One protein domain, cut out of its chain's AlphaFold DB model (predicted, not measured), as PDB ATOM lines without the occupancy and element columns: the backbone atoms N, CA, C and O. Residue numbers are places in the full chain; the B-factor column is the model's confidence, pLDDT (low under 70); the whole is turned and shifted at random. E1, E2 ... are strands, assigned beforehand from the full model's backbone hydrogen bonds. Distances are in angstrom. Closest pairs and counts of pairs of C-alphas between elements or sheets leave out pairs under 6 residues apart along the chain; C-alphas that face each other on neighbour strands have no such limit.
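This is residues 33 to 150 of the 320 residues of an uncharacterized protein of Amycolatopsis umgeniensis (UniProt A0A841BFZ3). This is a long rod of strands, with the 12-residue strand E6 running along much of its length in a strongly twisted sheet, E2 along one side of it and E7 and E8 at different places along the other. A smaller sheet of E1, E5 and E3 lies over part of this sheet, only partly face to face with it and with few close contacts. The E6 to E7 turn lies at one end of the rod and the E8 to E9 link at the other. The printed part has 118 residues with no named helix and nine named strands, E1 to E9 in chain order; the small sheet has the order E1 - E5 - E3, the other is branched, and both are antiparallel. The class is all strand, though under half of the residues are in named elements, and the whole is loose, with a radius of gyration of the C-alphas of 17.3 A and spans of 55 by 24 by 20 A.

Find C-alpha 33 at (23.816, 12.531, 30.877), where E1, residues 33 to 37, begins. Next come E2, residues 53 to 60, 23.0 A long, then E3, residues 67 to 69, and E4, residues 74 to 77. E5, residues 87 to 93, is 20.0 A long. Look at C-alpha 106, at (13.977, 7.161, 34.848): from there E6, residues 106 to 117, runs 36.0 A to C-alpha 117 at (18.087, 40.896, 22.850). E7 is residues 123 to 126, E8 residues 133 to 137 and E9 residues 146 to 149.

Start at E1, antiparallel to E5 at 157 degrees, with N 35 and O 89 2.9 A apart. Farther along E5, E3 is its other neighbour, with N 92 and O 68 2.8 A apart. In the branched sheet, E4 is on one side of E2, with N 54 and O 76 2.8 A apart, and E6 on the other, with N 57 and O 113 2.8 A apart. The pairing of E6 is staggered: E8 is beside residues 106 to 109, with N 108 and O 134 2.9 A apart, and E7 beside residues 114 to 117, with N 116 and O 124 2.8 A apart. E6 and E7 form a hairpin, as do E8 and E9, with N 135 and O 148 2.8 A apart. Between the sheets, the closest C-alphas of E2 and E5, Val 58 and Trp 89, are 6.7 A apart, and those of E1 and E9, Ala 33 and Cys 147, 5.5 A.

The C-alphas farthest apart are those of Ala 120 and Tyr 141, 57.1 A. The printed part has no cut; the links E1 to E2 and E5 to E6 are long. Mean pLDDT of the printed part is 81.9; residues 33, 35, 43, 45, 62 to 65 and 127 to 130 of the model are under 70.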
ATOM      1  N   ALA A  33      23.761  12.358  32.315       67.06
ATOM      2  CA  ALA A  33      23.816  12.531  30.877       67.06
ATOM      3  C   ALA A  33      24.449  13.887  30.544       67.06
ATOM      4  O   ALA A  33      23.934  14.935  30.917       67.06
ATOM      5  N   LYS A  34      25.557  13.890  29.807       71.69
ATOM      6  CA  LYS A  34      26.188  15.126  29.329       71.69
ATOM      7  C   LYS A  34      25.626  15.556  27.975       71.69
ATOM      8  O   LYS A  34      25.565  14.747  27.049       71.69
ATOM      9  N   SER A  35      25.270  16.832  27.854       66.94
ATOM     10  CA  SER A  35      24.890  17.486  26.600       66.94
ATOM     11  C   SER A  35      25.807  18.675  26.348       66.94
ATOM     12  O   SER A  35      26.028  19.480  27.245       66.94
ATOM     13  N   GLY A  36      26.344  18.777  25.135       71.44
ATOM     14  CA  GLY A  36      27.243  19.854  24.735       71.44
ATOM     15  C   GLY A  36      26.687  20.616  23.542       71.44
ATOM     16  O   GLY A  36      26.068  20.023  22.654       71.44
ATOM     17  N   ILE A  37      26.922  21.922  23.504       72.81
ATOM     18  CA  ILE A  37      26.563  22.796  22.389       72.81
ATOM     19  C   ILE A  37      27.802  23.534  21.929       72.81
ATOM     20  O   ILE A  37      28.597  24.028  22.725       72.81
ATOM     21  N   ARG A  38      27.924  23.637  20.612       77.75
ATOM     22  CA  ARG A  38      28.894  24.488  19.949       77.75
ATOM     23  C   ARG A  38      28.188  25.234  18.829       77.75
ATOM     24  O   ARG A  38      27.447  24.631  18.054       77.75
ATOM     25  N   ILE A  39      28.413  26.539  18.750       77.44
ATOM     26  CA  ILE A  39      27.880  27.382  17.679       77.44
ATOM     27  C   ILE A  39      29.023  27.676  16.720       77.44
ATOM     28  O   ILE A  39      29.849  28.532  16.986       77.44
ATOM     29  N   ASP A  40      29.084  26.965  15.598       72.12
ATOM     30  CA  ASP A  40      30.171  27.148  14.625       72.12
ATOM     31  C   ASP A  40      29.996  28.380  13.737       72.12
ATOM     32  O   ASP A  40      30.957  28.935  13.209       72.12
ATOM     33  N   SER A  41      28.748  28.782  13.514       71.38
ATOM     34  CA  SER A  41      28.410  29.952  12.718       71.38
ATOM     35  C   SER A  41      27.000  30.411  13.048       71.38
ATOM     36  O   SER A  41      26.159  29.612  13.465       71.38
ATOM     37  N   TYR A  42      26.735  31.689  12.820       70.31
ATOM     38  CA  TYR A  42      25.406  32.263  12.938       70.31
ATOM     39  C   TYR A  42      25.123  33.152  11.727       70.31
ATOM     40  O   TYR A  42      26.003  33.839  11.203       70.31
ATOM     41  N   GLU A  43      23.877  33.129  11.262       68.69
ATOM     42  CA  GLU A  43      23.381  34.071  10.265       68.69
ATOM     43  C   GLU A  43      22.580  35.150  10.998       68.69
ATOM     44  O   GLU A  43      21.705  34.849  11.809       68.69
ATOM     45  N   ARG A  44      22.889  36.421  10.727       70.44
ATOM     46  CA  ARG A  44      22.151  37.556  11.292       70.44
ATOM     47  C   ARG A  44      21.052  37.988  10.333       70.44
ATOM     48  O   ARG A  44      21.292  38.129   9.135       70.44
ATOM     49  N   ALA A  45      19.883  38.279  10.880       63.59
ATOM     50  CA  ALA A  45      18.812  38.983  10.193       63.59
ATOM     51  C   ALA A  45      18.224  40.036  11.140       63.59
ATOM     52  O   ALA A  45      18.185  39.825  12.348       63.59
ATOM     53  N   GLY A  46      17.758  41.168  10.612       70.75
ATOM     54  CA  GLY A  46      17.191  42.234  11.444       70.75
ATOM     55  C   GLY A  46      18.246  43.036  12.217       70.75
ATOM     56  O   GLY A  46      19.288  43.370  11.661       70.75
ATOM     57  N   LYS A  47      17.940  43.392  13.474       83.94
ATOM     58  CA  LYS A  47      18.702  44.334  14.322       83.94
ATOM     59  C   LYS A  47      19.677  43.661  15.302       83.94
ATOM     60  O   LYS A  47      19.939  44.197  16.372       83.94
ATOM     61  N   PHE A  48      20.167  42.471  14.974       85.44
ATOM     62  CA  PHE A  48      21.166  41.789  15.793       85.44
ATOM     63  C   PHE A  48      22.577  42.137  15.314       85.44
ATOM     64  O   PHE A  48      22.892  41.966  14.131       85.44
ATOM     65  N   THR A  49      23.444  42.564  16.226       87.44
ATOM     66  CA  THR A  49      24.882  42.755  15.997       87.44
ATOM     67  C   THR A  49      25.705  41.678  16.689       87.44
ATOM     68  O   THR A  49      25.176  40.799  17.360       87.44
ATOM     69  N   SER A  50      27.026  41.712  16.493       87.56
ATOM     70  CA  SER A  50      27.935  40.854  17.258       87.56
ATOM     71  C   SER A  50      27.850  41.119  18.759       87.56
ATOM     72  O   SER A  50      28.051  40.178  19.503       87.56
ATOM     73  N   SER A  51      27.500  42.334  19.190       90.25
ATOM     74  CA  SER A  51      27.361  42.697  20.606       90.25
ATOM     75  C   SER A  51      25.995  42.372  21.215       90.25
ATOM     76  O   SER A  51      25.786  42.571  22.409       90.25
ATOM     77  N   SER A  52      25.030  41.899  20.419       90.50
ATOM     78  CA  SER A  52      23.734  41.488  20.959       90.50
ATOM     79  C   SER A  52      23.921  40.284  21.895       90.50
ATOM     80  O   SER A  52      24.561  39.309  21.488       90.50
ATOM     81  N   PRO A  53      23.377  40.303  23.124       92.75
ATOM     82  CA  PRO A  53      23.505  39.180  24.039       92.75
ATOM     83  C   PRO A  53      22.619  38.023  23.577       92.75
ATOM     84  O   PRO A  53      21.442  38.207  23.257       92.75
ATOM     85  N   LEU A  54      23.190  36.823  23.583       90.69
ATOM     86  CA  LEU A  54      22.494  35.561  23.397       90.69
ATOM     87  C   LEU A  54      22.687  34.709  24.649       90.69
ATOM     88  O   LEU A  54      23.814  34.397  25.039       90.69
ATOM     89  N   THR A  55      21.565  34.316  25.237       91.25
ATOM     90  CA  THR A  55      21.481  33.448  26.400       91.25
ATOM     91  C   THR A  55      20.972  32.073  25.992       91.25
ATOM     92  O   THR A  55      19.981  31.951  25.270       91.25
ATOM     93  N   ILE A  56      21.645  31.028  26.464       88.12
ATOM     94  CA  ILE A  56      21.347  29.629  26.169       88.12
ATOM     95  C   ILE A  56      21.305  28.814  27.464       88.12
ATOM     96  O   ILE A  56      22.106  29.024  28.373       88.12
ATOM     97  N   GLN A  57      20.393  27.848  27.527       86.69
ATOM     98  CA  GLN A  57      20.275  26.882  28.612       86.69
ATOM     99  C   GLN A  57      19.801  25.520  28.090       86.69
ATOM    100  O   GLN A  57      18.931  25.430  27.221       86.69
ATOM    101  N   VAL A  58      20.302  24.443  28.695       84.75
ATOM    102  CA  VAL A  58      19.644  23.132  28.652       84.75
ATOM    103  C   VAL A  58      18.647  23.050  29.799       84.75
ATOM    104  O   VAL A  58      18.996  23.278  30.954       84.75
ATOM    105  N   ARG A  59      17.386  22.752  29.485       82.94
ATOM    106  CA  ARG A  59      16.311  22.636  30.473       82.94
ATOM    107  C   ARG A  59      15.724  21.234  30.431       82.94
ATOM    108  O   ARG A  59      15.233  20.822  29.380       82.94
ATOM    109  N   CYS A  60      15.723  20.544  31.567       83.50
ATOM    110  CA  CYS A  60      14.918  19.339  31.746       83.50
ATOM    111  C   CYS A  60      13.435  19.681  31.544       83.50
ATOM    112  O   CYS A  60      12.946  20.685  32.067       83.50
ATOM    113  N   ARG A  61      12.730  18.902  30.723       78.06
ATOM    114  CA  ARG A  61      11.303  19.108  30.420       78.06
ATOM    115  C   ARG A  61      10.459  17.932  30.918       78.06
ATOM    116  O   ARG A  61       9.521  17.539  30.236       78.06
ATOM    117  N   ASP A  62      10.880  17.372  32.048       65.31
ATOM    118  CA  ASP A  62      10.386  16.216  32.795       65.31
ATOM    119  C   ASP A  62       9.143  15.515  32.219       65.31
ATOM    120  O   ASP A  62       8.033  16.053  32.232       65.31
ATOM    121  N   LEU A  63       9.323  14.264  31.776       59.38
ATOM    122  CA  LEU A  63       8.231  13.282  31.705       59.38
ATOM    123  C   LEU A  63       8.013  12.614  33.075       59.38
ATOM    124  O   LEU A  63       6.871  12.332  33.432       59.38
ATOM    125  N   ASP A  64       9.100  12.429  33.831       56.72
ATOM    126  CA  ASP A  64       9.150  11.928  35.203       56.72
ATOM    127  C   ASP A  64       9.856  12.964  36.104       56.72
ATOM    128  O   ASP A  64      10.692  13.737  35.640       56.72
ATOM    129  N   VAL A  65       9.526  12.995  37.399       67.69
ATOM    130  CA  VAL A  65      10.221  13.843  38.384       67.69
ATOM    131  C   VAL A  65      11.683  13.406  38.550       67.69
ATOM    132  O   VAL A  65      11.961  12.210  38.597       67.69
ATOM    133  N   GLY A  66      12.606  14.363  38.705       76.81
ATOM    134  CA  GLY A  66      13.985  14.079  39.133       76.81
ATOM    135  C   GLY A  66      15.096  14.408  38.133       76.81
ATOM    136  O   GLY A  66      16.218  13.950  38.336       76.81
ATOM    137  N   CYS A  67      14.840  15.194  37.082       85.25
ATOM    138  CA  CYS A  67      15.896  15.701  36.203       85.25
ATOM    139  C   CYS A  67      16.377  17.087  36.648       85.25
ATOM    140  O   CYS A  67      15.580  17.988  36.909       85.25
ATOM    141  N   THR A  68      17.691  17.289  36.703       85.88
ATOM    142  CA  THR A  68      18.295  18.604  36.987       85.88
ATOM    143  C   THR A  68      19.499  18.865  36.090       85.88
ATOM    144  O   THR A  68      20.045  17.931  35.507       85.88
ATOM    145  N   THR A  69      19.923  20.124  35.967       86.12
ATOM    146  CA  THR A  69      21.171  20.497  35.285       86.12
ATOM    147  C   THR A  69      22.156  21.122  36.266       86.12
ATOM    148  O   THR A  69      21.747  21.834  37.183       86.12
ATOM    149  N   ASP A  70      23.448  20.860  36.086       84.88
ATOM    150  CA  ASP A  70      24.518  21.376  36.953       84.88
ATOM    151  C   ASP A  70      24.760  22.881  36.802       84.88
ATOM    152  O   ASP A  70      25.126  23.561  37.763       84.88
ATOM    153  N   ILE A  71      24.542  23.404  35.598       84.06
ATOM    154  CA  ILE A  71      24.675  24.820  35.285       84.06
ATOM    155  C   ILE A  71      23.352  25.400  34.774       84.06
ATOM    156  O   ILE A  71      22.509  24.709  34.190       84.06
ATOM    157  N   GLY A  72      23.169  26.695  35.036       84.12
ATOM    158  CA  GLY A  72      22.002  27.465  34.620       84.12
ATOM    159  C   GLY A  72      22.126  28.012  33.196       84.12
ATOM    160  O   GLY A  72      22.571  27.333  32.271       84.12
ATOM    161  N   GLU A  73      21.694  29.258  33.028       90.75
ATOM    162  CA  GLU A  73      21.799  29.994  31.771       90.75
ATOM    163  C   GLU A  73      23.231  30.500  31.543       90.75
ATOM    164  O   GLU A  73      23.876  31.007  32.462       90.75
ATOM    165  N   ILE A  74      23.713  30.399  30.306       90.94
ATOM    166  CA  ILE A  74      24.983  30.981  29.862       90.94
ATOM    167  C   ILE A  74      24.681  32.091  28.872       90.94
ATOM    168  O   ILE A  74      23.900  31.898  27.945       90.94
ATOM    169  N   THR A  75      25.320  33.243  29.060       93.19
ATOM    170  CA  THR A  75      25.149  34.412  28.196       93.19
ATOM    171  C   THR A  75      26.491  34.853  27.637       93.19
ATOM    172  O   THR A  75      27.418  35.111  28.401       93.19
ATOM    173  N   HIS A  76      26.559  34.994  26.316       92.31
ATOM    174  CA  HIS A  76      27.662  35.641  25.609       92.31
ATOM    175  C   HIS A  76      27.113  36.580  24.539       92.31
ATOM    176  O   HIS A  76      25.962  36.450  24.110       92.31
ATOM    177  N   GLU A  77      27.944  37.508  24.078       92.50
ATOM    178  CA  GLU A  77      27.648  38.272  22.872       92.50
ATOM    179  C   GLU A  77      27.605  37.334  21.652       92.50
ATOM    180  O   GLU A  77      28.378  36.377  21.562       92.50
ATOM    181  N   LEU A  78      26.709  37.591  20.690       87.56
ATOM    182  CA  LEU A  78      26.578  36.791  19.461       87.56
ATOM    183  C   LEU A  78      27.914  36.596  18.728       87.56
ATOM    184  O   LEU A  78      28.147  35.538  18.145       87.56
ATOM    185  N   GLY A  79      28.781  37.607  18.760       87.81
ATOM    186  CA  GLY A  79      30.110  37.602  18.162       87.81
ATOM    187  C   GLY A  79      31.073  36.593  18.771       87.81
ATOM    188  O   GLY A  79      31.891  36.058  18.031       87.81
ATOM    189  N   ASP A  80      30.925  36.299  20.062       90.75
ATOM    190  CA  ASP A  80      31.896  35.527  20.841       90.75
ATOM    191  C   ASP A  80      31.581  34.028  20.873       90.75
ATOM    192  O   ASP A  80      32.450  33.215  21.189       90.75
ATOM    193  N   TRP A  81      30.340  33.643  20.557       85.88
ATOM    194  CA  TRP A  81      29.885  32.249  20.579       85.88
ATOM    195  C   TRP A  81      30.729  31.285  19.723       85.88
ATOM    196  O   TRP A  81      31.016  30.190  20.212       85.88
ATOM    197  N   PRO A  82      31.178  31.648  18.501       86.56
ATOM    198  CA  PRO A  82      32.088  30.807  17.717       86.56
ATOM    199  C   PRO A  82      33.425  30.497  18.396       86.56
ATOM    200  O   PRO A  82      34.012  29.447  18.128       86.56
ATOM    201  N   ASP A  83      33.874  31.366  19.302       87.19
ATOM    202  CA  ASP A  83      35.167  31.255  19.975       87.19
ATOM    203  C   ASP A  83      35.076  30.552  21.342       87.19
ATOM    204  O   ASP A  83      36.102  30.151  21.892       87.19
ATOM    205  N   GLN A  84      33.867  30.323  21.879       83.56
ATOM    206  CA  GLN A  84      33.671  29.649  23.178       83.56
ATOM    207  C   GLN A  84      33.981  28.144  23.146       83.56
ATOM    208  O   GLN A  84      34.132  27.510  24.191       83.56
ATOM    209  N   GLY A  85      34.073  27.540  21.959       84.94
ATOM    210  CA  GLY A  85      34.229  26.094  21.829       84.94
ATOM    211  C   GLY A  85      32.972  25.336  22.270       84.94
ATOM    212  O   GLY A  85      31.858  25.704  21.904       84.94
ATOM    213  N   TRP A  86      33.154  24.225  22.988       82.38
ATOM    214  CA  TRP A  86      32.039  23.439  23.521       82.38
ATOM    215  C   TRP A  86      31.619  23.970  24.885       82.38
ATOM    216  O   TRP A  86      32.432  24.043  25.804       82.38
ATOM    217  N   VAL A  87      30.333  24.272  25.010       80.81
ATOM    218  CA  VAL A  87      29.677  24.568  26.279       80.81
ATOM    219  C   VAL A  87      28.861  23.351  26.682       80.81
ATOM    220  O   VAL A  87      28.039  22.872  25.904       80.81
ATOM    221  N   ASP A  88      29.102  22.842  27.885       83.19
ATOM    222  CA  ASP A  88      28.564  21.566  28.339       83.19
ATOM    223  C   ASP A  88      27.635  21.736  29.542       83.19
ATOM    224  O   ASP A  88      28.002  22.389  30.512       83.19
ATOM    225  N   TRP A  89      26.487  21.063  29.507       84.50
ATOM    226  CA  TRP A  89      25.585  20.865  30.639       84.50
ATOM    227  C   TRP A  89      25.608  19.391  31.042       84.50
ATOM    228  O   TRP A  89      25.451  18.494  30.204       84.50
ATOM    229  N   ASN A  90      25.751  19.133  32.336       84.75
ATOM    230  CA  ASN A  90      25.501  17.822  32.913       84.75
ATOM    231  C   ASN A  90      24.050  17.765  33.388       84.75
ATOM    232  O   ASN A  90      23.616  18.570  34.207       84.75
ATOM    233  N   MET A  91      23.299  16.809  32.858       84.94
ATOM    234  CA  MET A  91      21.929  16.514  33.259       84.94
ATOM    235  C   MET A  91      21.958  15.332  34.219       84.94
ATOM    236  O   MET A  91      22.465  14.269  33.868       84.94
ATOM    237  N   HIS A  92      21.424  15.508  35.417       83.25
ATOM    238  CA  HIS A  92      21.378  14.488  36.457       83.25
ATOM    239  C   HIS A  92      19.982  13.891  36.556       83.25
ATOM    240  O   HIS A  92      18.999  14.622  36.442       83.25
ATOM    241  N   SER A  93      19.908  12.585  36.809       83.56
ATOM    242  CA  SER A  93      18.665  11.883  37.126       83.56
ATOM    243  C   SER A  93      18.691  11.398  38.573       83.56
ATOM    244  O   SER A  93      19.631  10.722  38.980       83.56
ATOM    245  N   ASP A  94      17.659  11.719  39.348       84.94
ATOM    246  CA  ASP A  94      17.534  11.293  40.744       84.94
ATOM    247  C   ASP A  94      17.027   9.852  40.837       84.94
ATOM    248  O   ASP A  94      15.826   9.613  40.807       84.94
ATOM    249  N   GLU A  95      17.930   8.883  40.993       83.25
ATOM    250  CA  GLU A  95      17.604   7.463  41.183       83.25
ATOM    251  C   GLU A  95      16.465   7.218  42.199       83.25
ATOM    252  O   GLU A  95      15.650   6.311  41.998       83.25
ATOM    253  N   ALA A  96      16.373   8.015  43.273       83.69
ATOM    254  CA  ALA A  96      15.348   7.852  44.306       83.69
ATOM    255  C   ALA A  96      13.929   8.157  43.802       83.69
ATOM    256  O   ALA A  96      12.954   7.682  44.388       83.69
ATOM    257  N   ALA A  97      13.808   8.906  42.706       82.69
ATOM    258  CA  ALA A  97      12.545   9.201  42.048       82.69
ATOM    259  C   ALA A  97      12.063   8.063  41.129       82.69
ATOM    260  O   ALA A  97      10.923   8.102  40.665       82.69
ATOM    261  N   SER A  98      12.887   7.035  40.870       80.75
ATOM    262  CA  SER A  98      12.512   5.944  39.969       80.75
ATOM    263  C   SER A  98      11.346   5.110  40.519       80.75
ATOM    264  O   SER A  98      11.491   4.452  41.554       80.75
ATOM    265  N   PRO A  99      10.229   4.992  39.777       73.19
ATOM    266  CA  PRO A  99       9.113   4.139  40.173       73.19
ATOM    267  C   PRO A  99       9.348   2.654  39.847       73.19
ATOM    268  O   PRO A  99       8.572   1.800  40.272       73.19
ATOM    269  N   GLN A 100      10.380   2.331  39.061       73.75
ATOM    270  CA  GLN A 100      10.631   0.978  38.562       73.75
ATOM    271  C   GLN A 100      11.712   0.284  39.387       73.75
ATOM    272  O   GLN A 100      12.810   0.805  39.544       73.75
ATOM    273  N   ALA A 101      11.425  -0.916  39.877       71.31
ATOM    274  CA  ALA A 101      12.398  -1.788  40.523       71.31
ATOM    275  C   ALA A 101      12.405  -3.151  39.812       71.31
ATOM    276  O   ALA A 101      11.331  -3.600  39.407       71.31
ATOM    277  N   PRO A 102      13.560  -3.837  39.720       79.50
ATOM    278  CA  PRO A 102      14.870  -3.477  40.285       79.50
ATOM    279  C   PRO A 102      15.739  -2.535  39.430       79.50
ATOM    280  O   PRO A 102      16.777  -2.089  39.913       79.50
ATOM    281  N   GLU A 103      15.363  -2.237  38.186       85.88
ATOM    282  CA  GLU A 103      16.227  -1.524  37.230       85.88
ATOM    283  C   GLU A 103      16.405  -0.033  37.525       85.88
ATOM    284  O   GLU A 103      17.365   0.563  37.042       85.88
ATOM    285  N   LYS A 104      15.504   0.560  38.316       86.69
ATOM    286  CA  LYS A 104      15.544   1.971  38.712       86.69
ATOM    287  C   LYS A 104      15.642   2.931  37.523       86.69
ATOM    288  O   LYS A 104      16.492   3.811  37.457       86.69
ATOM    289  N   VAL A 105      14.762   2.699  36.553       86.25
ATOM    290  CA  VAL A 105      14.687   3.451  35.304       86.25
ATOM    291  C   VAL A 105      13.954   4.773  35.491       86.25
ATOM    292  O   VAL A 105      12.790   4.790  35.891       86.25
ATOM    293  N   LEU A 106      14.593   5.851  35.039       86.12
ATOM    294  CA  LEU A 106      13.977   7.161  34.848       86.12
ATOM    295  C   LEU A 106      14.130   7.633  33.414       86.12
ATOM    296  O   LEU A 106      15.205   7.499  32.817       86.12
ATOM    297  N   ARG A 107      13.049   8.175  32.850       85.50
ATOM    298  CA  ARG A 107      13.023   8.705  31.488       85.50
ATOM    299  C   ARG A 107      12.823  10.206  31.540       85.50
ATOM    300  O   ARG A 107      11.830  10.711  32.044       85.50
ATOM    301  N   ASN A 108      13.769  10.902  30.942       84.06
ATOM    302  CA  ASN A 108      13.819  12.345  30.933       84.06
ATOM    303  C   ASN A 108      13.912  12.836  29.493       84.06
ATOM    304  O   ASN A 108      14.391  12.150  28.588       84.06
ATOM    305  N   ASN A 109      13.483  14.063  29.290       84.19
ATOM    306  CA  ASN A 109      13.682  14.825  28.074       84.19
ATOM    307  C   ASN A 109      14.363  16.139  28.458       84.19
ATOM    308  O   ASN A 109      14.240  16.650  29.575       84.19
ATOM    309  N   PHE A 110      15.082  16.716  27.512       81.56
ATOM    310  CA  PHE A 110      15.610  18.057  27.681       81.56
ATOM    311  C   PHE A 110      15.364  18.867  26.427       81.56
ATOM    312  O   PHE A 110      15.323  18.343  25.319       81.56
ATOM    313  N   GLY A 111      15.176  20.163  26.615       82.19
ATOM    314  CA  GLY A 111      15.126  21.127  25.534       82.19
ATOM    315  C   GLY A 111      16.325  22.048  25.619       82.19
ATOM    316  O   GLY A 111      16.681  22.516  26.700       82.19
ATOM    317  N   LEU A 112      16.893  22.357  24.463       81.31
ATOM    318  CA  LEU A 112      17.699  23.553  24.325       81.31
ATOM    319  C   LEU A 112      16.760  24.758  24.266       81.31
ATOM    320  O   LEU A 112      15.925  24.838  23.369       81.31
ATOM    321  N   VAL A 113      16.877  25.667  25.223       83.25
ATOM    322  CA  VAL A 113      16.125  26.924  25.263       83.25
ATOM    323  C   VAL A 113      17.088  28.093  25.283       83.25
ATOM    324  O   VAL A 113      18.242  27.965  25.686       83.25
ATOM    325  N   GLY A 114      16.622  29.248  24.842       87.75
ATOM    326  CA  GLY A 114      17.429  30.449  24.888       87.75
ATOM    327  C   GLY A 114      16.637  31.666  24.472       87.75
ATOM    328  O   GLY A 114      15.481  31.570  24.063       87.75
ATOM    329  N   TYR A 115      17.276  32.813  24.581       89.50
ATOM    330  CA  TYR A 115      16.730  34.084  24.147       89.50
ATOM    331  C   TYR A 115      17.864  35.034  23.799       89.50
ATOM    332  O   TYR A 115      18.994  34.869  24.253       89.50
ATOM    333  N   ALA A 116      17.563  36.042  22.999       90.44
ATOM    334  CA  ALA A 116      18.486  37.114  22.683       90.44
ATOM    335  C   ALA A 116      17.783  38.466  22.801       90.44
ATOM    336  O   ALA A 116      16.557  38.548  22.686       90.44
ATOM    337  N   TYR A 117      18.565  39.523  23.000       89.25
ATOM    338  CA  TYR A 117      18.087  40.896  22.850       89.25
ATOM    339  C   TYR A 117      18.690  41.497  21.588       89.25
ATOM    340  O   TYR A 117      19.898  41.398  21.382       89.25
ATOM    341  N   ASP A 118      17.867  42.109  20.740       86.50
ATOM    342  CA  ASP A 118      18.382  42.895  19.617       86.50
ATOM    343  C   ASP A 118      19.009  44.219  20.104       86.50
ATOM    344  O   ASP A 118      18.923  44.573  21.284       86.50
ATOM    345  N   ASP A 119      19.625  44.992  19.208       83.31
ATOM    346  CA  ASP A 119      20.273  46.262  19.580       83.31
ATOM    347  C   ASP A 119      19.291  47.338  20.081       83.31
ATOM    348  O   ASP A 119      19.703  48.358  20.634       83.31
ATOM    349  N   ALA A 120      17.988  47.142  19.864       87.25
ATOM    350  CA  ALA A 120      16.933  47.996  20.396       87.25
ATOM    351  C   ALA A 120      16.399  47.492  21.752       87.25
ATOM    352  O   ALA A 120      15.460  48.084  22.287       87.25
ATOM    353  N   GLY A 121      16.978  46.422  22.307       84.94
ATOM    354  CA  GLY A 121      16.553  45.800  23.558       84.94
ATOM    355  C   GLY A 121      15.287  44.951  23.423       84.94
ATOM    356  O   GLY A 121      14.627  44.681  24.426       84.94
ATOM    357  N   ILE A 122      14.909  44.540  22.211       86.62
ATOM    358  CA  ILE A 122      13.744  43.680  21.985       86.62
ATOM    359  C   ILE A 122      14.123  42.231  22.284       86.62
ATOM    360  O   ILE A 122      15.036  41.681  21.672       86.62
ATOM    361  N   TYR A 123      13.374  41.612  23.195       88.81
ATOM    362  CA  TYR A 123      13.489  40.198  23.540       88.81
ATOM    363  C   TYR A 123      13.002  39.297  22.397       88.81
ATOM    364  O   TYR A 123      11.889  39.467  21.890       88.81
ATOM    365  N   VAL A 124      13.811  38.302  22.035       86.69
ATOM    366  CA  VAL A 124      13.473  37.259  21.061       86.69
ATOM    367  C   VAL A 124      13.796  35.893  21.653       86.69
ATOM    368  O   VAL A 124      14.947  35.603  21.966       86.69
ATOM    369  N   GLU A 125      12.784  35.039  21.781       85.81
ATOM    370  CA  GLU A 125      12.943  33.661  22.252       85.81
ATOM    371  C   GLU A 125      13.482  32.755  21.134       85.81
ATOM    372  O   GLU A 125      13.066  32.845  19.974       85.81
ATOM    373  N   LEU A 126      14.397  31.853  21.485       77.50
ATOM    374  CA  LEU A 126      14.825  30.770  20.612       77.50
ATOM    375  C   LEU A 126      13.852  29.597  20.746       77.50
ATOM    376  O   LEU A 126      13.720  28.995  21.810       77.50
ATOM    377  N   ASP A 127      13.198  29.242  19.641       64.50
ATOM    378  CA  ASP A 127      12.281  28.104  19.598       64.50
ATOM    379  C   ASP A 127      13.053  26.772  19.669       64.50
ATOM    380  O   ASP A 127      13.588  26.261  18.677       64.50
ATOM    381  N   GLY A 128      13.125  26.215  20.878       61.19
ATOM    382  CA  GLY A 128      13.696  24.905  21.173       61.19
ATOM    383  C   GLY A 128      12.816  23.757  20.682       61.19
ATOM    384  O   GLY A 128      12.092  23.148  21.472       61.19
ATOM    385  N   LYS A 129      12.879  23.437  19.384       61.31
ATOM    386  CA  LYS A 129      12.060  22.363  18.782       61.31
ATOM    387  C   LYS A 129      12.559  20.945  19.062       61.31
ATOM    388  O   LYS A 129      11.765  20.010  19.003       61.31
ATOM    389  N   SER A 130      13.850  20.759  19.333       63.19
ATOM    390  CA  SER A 130      14.414  19.437  19.621       63.19
ATOM    391  C   SER A 130      14.248  19.096  21.098       63.19
ATOM    392  O   SER A 130      14.789  19.798  21.953       63.19
ATOM    393  N   GLN A 131      13.542  18.002  21.379       70.19
ATOM    394  CA  GLN A 131      13.377  17.445  22.722       70.19
ATOM    395  C   GLN A 131      13.925  16.015  22.760       70.19
ATOM    396  O   GLN A 131      13.142  15.065  22.755       70.19
ATOM    397  N   PRO A 132      15.256  15.844  22.688       75.44
ATOM    398  CA  PRO A 132      15.863  14.532  22.822       75.44
ATOM    399  C   PRO A 132      15.500  13.881  24.156       75.44
ATOM    400  O   PRO A 132      15.471  14.531  25.207       75.44
ATOM    401  N   ASN A 133      15.263  12.577  24.096       81.75
ATOM    402  CA  ASN A 133      14.960  11.755  25.253       81.75
ATOM    403  C   ASN A 133      16.206  10.988  25.690       81.75
ATOM    404  O   ASN A 133      16.964  10.444  24.876       81.75
ATOM    405  N   PHE A 134      16.393  10.890  26.998       84.12
ATOM    406  CA  PHE A 134      17.388  10.028  27.605       84.12
ATOM    407  C   PHE A 134      16.775   9.236  28.750       84.12
ATOM    408  O   PHE A 134      15.761   9.603  29.341       84.12
ATOM    409  N   ARG A 135      17.400   8.110  29.055       87.38
ATOM    410  CA  ARG A 135      17.043   7.265  30.180       87.38
ATOM    411  C   ARG A 135      18.270   7.059  31.035       87.38
ATOM    412  O   ARG A 135      19.320   6.740  30.485       87.38
ATOM    413  N   CYS A 136      18.119   7.183  32.341       88.00
ATOM    414  CA  CYS A 136      19.120   6.750  33.303       88.00
ATOM    415  C   CYS A 136      18.605   5.518  34.043       88.00
ATOM    416  O   CYS A 136      17.393   5.351  34.215       88.00
ATOM    417  N   ASP A 137      19.516   4.630  34.414       88.44
ATOM    418  CA  ASP A 137      19.201   3.437  35.188       88.44
ATOM    419  C   ASP A 137      20.392   3.032  36.063       88.44
ATOM    420  O   ASP A 137      21.556   3.249  35.707       88.44
ATOM    421  N   SER A 138      20.093   2.395  37.190       89.12
ATOM    422  CA  SER A 138      21.077   1.907  38.163       89.12
ATOM    423  C   SER A 138      20.892   0.413  38.447       89.12
ATOM    424  O   SER A 138      21.146  -0.077  39.550       89.12
ATOM    425  N   ALA A 139      20.454  -0.342  37.432       88.62
ATOM    426  CA  ALA A 139      20.198  -1.770  37.557       88.62
ATOM    427  C   ALA A 139      21.415  -2.511  38.142       88.62
ATOM    428  O   ALA A 139      22.530  -2.421  37.623       88.62
ATOM    429  N   GLY A 140      21.192  -3.288  39.208       89.06
ATOM    430  CA  GLY A 140      22.267  -3.864  40.032       89.06
ATOM    431  C   GLY A 140      23.170  -4.894  39.341       89.06
ATOM    432  O   GLY A 140      24.157  -5.334  39.922       89.06
ATOM    433  N   TYR A 141      22.849  -5.291  38.108       88.00
ATOM    434  CA  TYR A 141      23.687  -6.153  37.269       88.00
ATOM    435  C   TYR A 141      24.647  -5.376  36.353       88.00
ATOM    436  O   TYR A 141      25.373  -5.990  35.566       88.00
ATOM    437  N   PHE A 142      24.670  -4.046  36.434       89.44
ATOM    438  CA  PHE A 142      25.747  -3.224  35.892       89.44
ATOM    439  C   PHE A 142      26.700  -2.776  36.994       89.44
ATOM    440  O   PHE A 142      26.337  -2.687  38.161       89.44
ATOM    441  N   ALA A 143      27.934  -2.459  36.602       87.31
ATOM    442  CA  ALA A 143      28.948  -1.998  37.544       87.31
ATOM    443  C   ALA A 143      28.647  -0.602  38.111       87.31
ATOM    444  O   ALA A 143      29.032  -0.306  39.237       87.31
ATOM    445  N   THR A 144      28.013   0.266  37.315       85.50
ATOM    446  CA  THR A 144      27.734   1.662  37.677       85.50
ATOM    447  C   THR A 144      26.408   2.132  37.074       85.50
ATOM    448  O   THR A 144      26.010   1.624  36.011       85.50
ATOM    449  N   PRO A 145      25.730   3.102  37.708       87.38
ATOM    450  CA  PRO A 145      24.648   3.838  37.072       87.38
ATOM    451  C   PRO A 145      25.161   4.623  35.858       87.38
ATOM    452  O   PRO A 145      26.330   5.019  35.827       87.38
ATOM    453  N   ALA A 146      24.318   4.778  34.838       86.94
ATOM    454  CA  ALA A 146      24.586   5.664  33.704       86.94
ATOM    455  C   ALA A 146      23.318   5.935  32.888       86.94
ATOM    456  O   ALA A 146      22.264   5.334  33.105       86.94
ATOM    457  N   CYS A 147      23.455   6.825  31.906       85.06
ATOM    458  CA  CYS A 147      22.372   7.250  31.034       85.06
ATOM    459  C   CYS A 147      22.629   6.902  29.561       85.06
ATOM    460  O   CYS A 147      23.772   6.834  29.106       85.06
ATOM    461  N   VAL A 148      21.555   6.723  28.793       85.38
ATOM    462  CA  VAL A 148      21.565   6.485  27.343       85.38
ATOM    463  C   VAL A 148      20.520   7.350  26.646       85.38
ATOM    464  O   VAL A 148      19.437   7.577  27.182       85.38
ATOM    465  N   PHE A 149      20.815   7.814  25.430       83.69
ATOM    466  CA  PHE A 149      19.807   8.466  24.591       83.69
ATOM    467  C   PHE A 149      18.844   7.426  24.031       83.69
ATOM    468  O   PHE A 149      19.266   6.439  23.428       83.69
ATOM    469  N   THR A 150      17.547   7.661  24.189       80.00
ATOM    470  CA  THR A 150      16.512   6.701  23.778       80.00
ATOM    471  C   THR A 150      16.034   6.908  22.346       80.00
ATOM    472  O   THR A 150      15.334   6.057  21.807       80.00
TER     473      THR A 150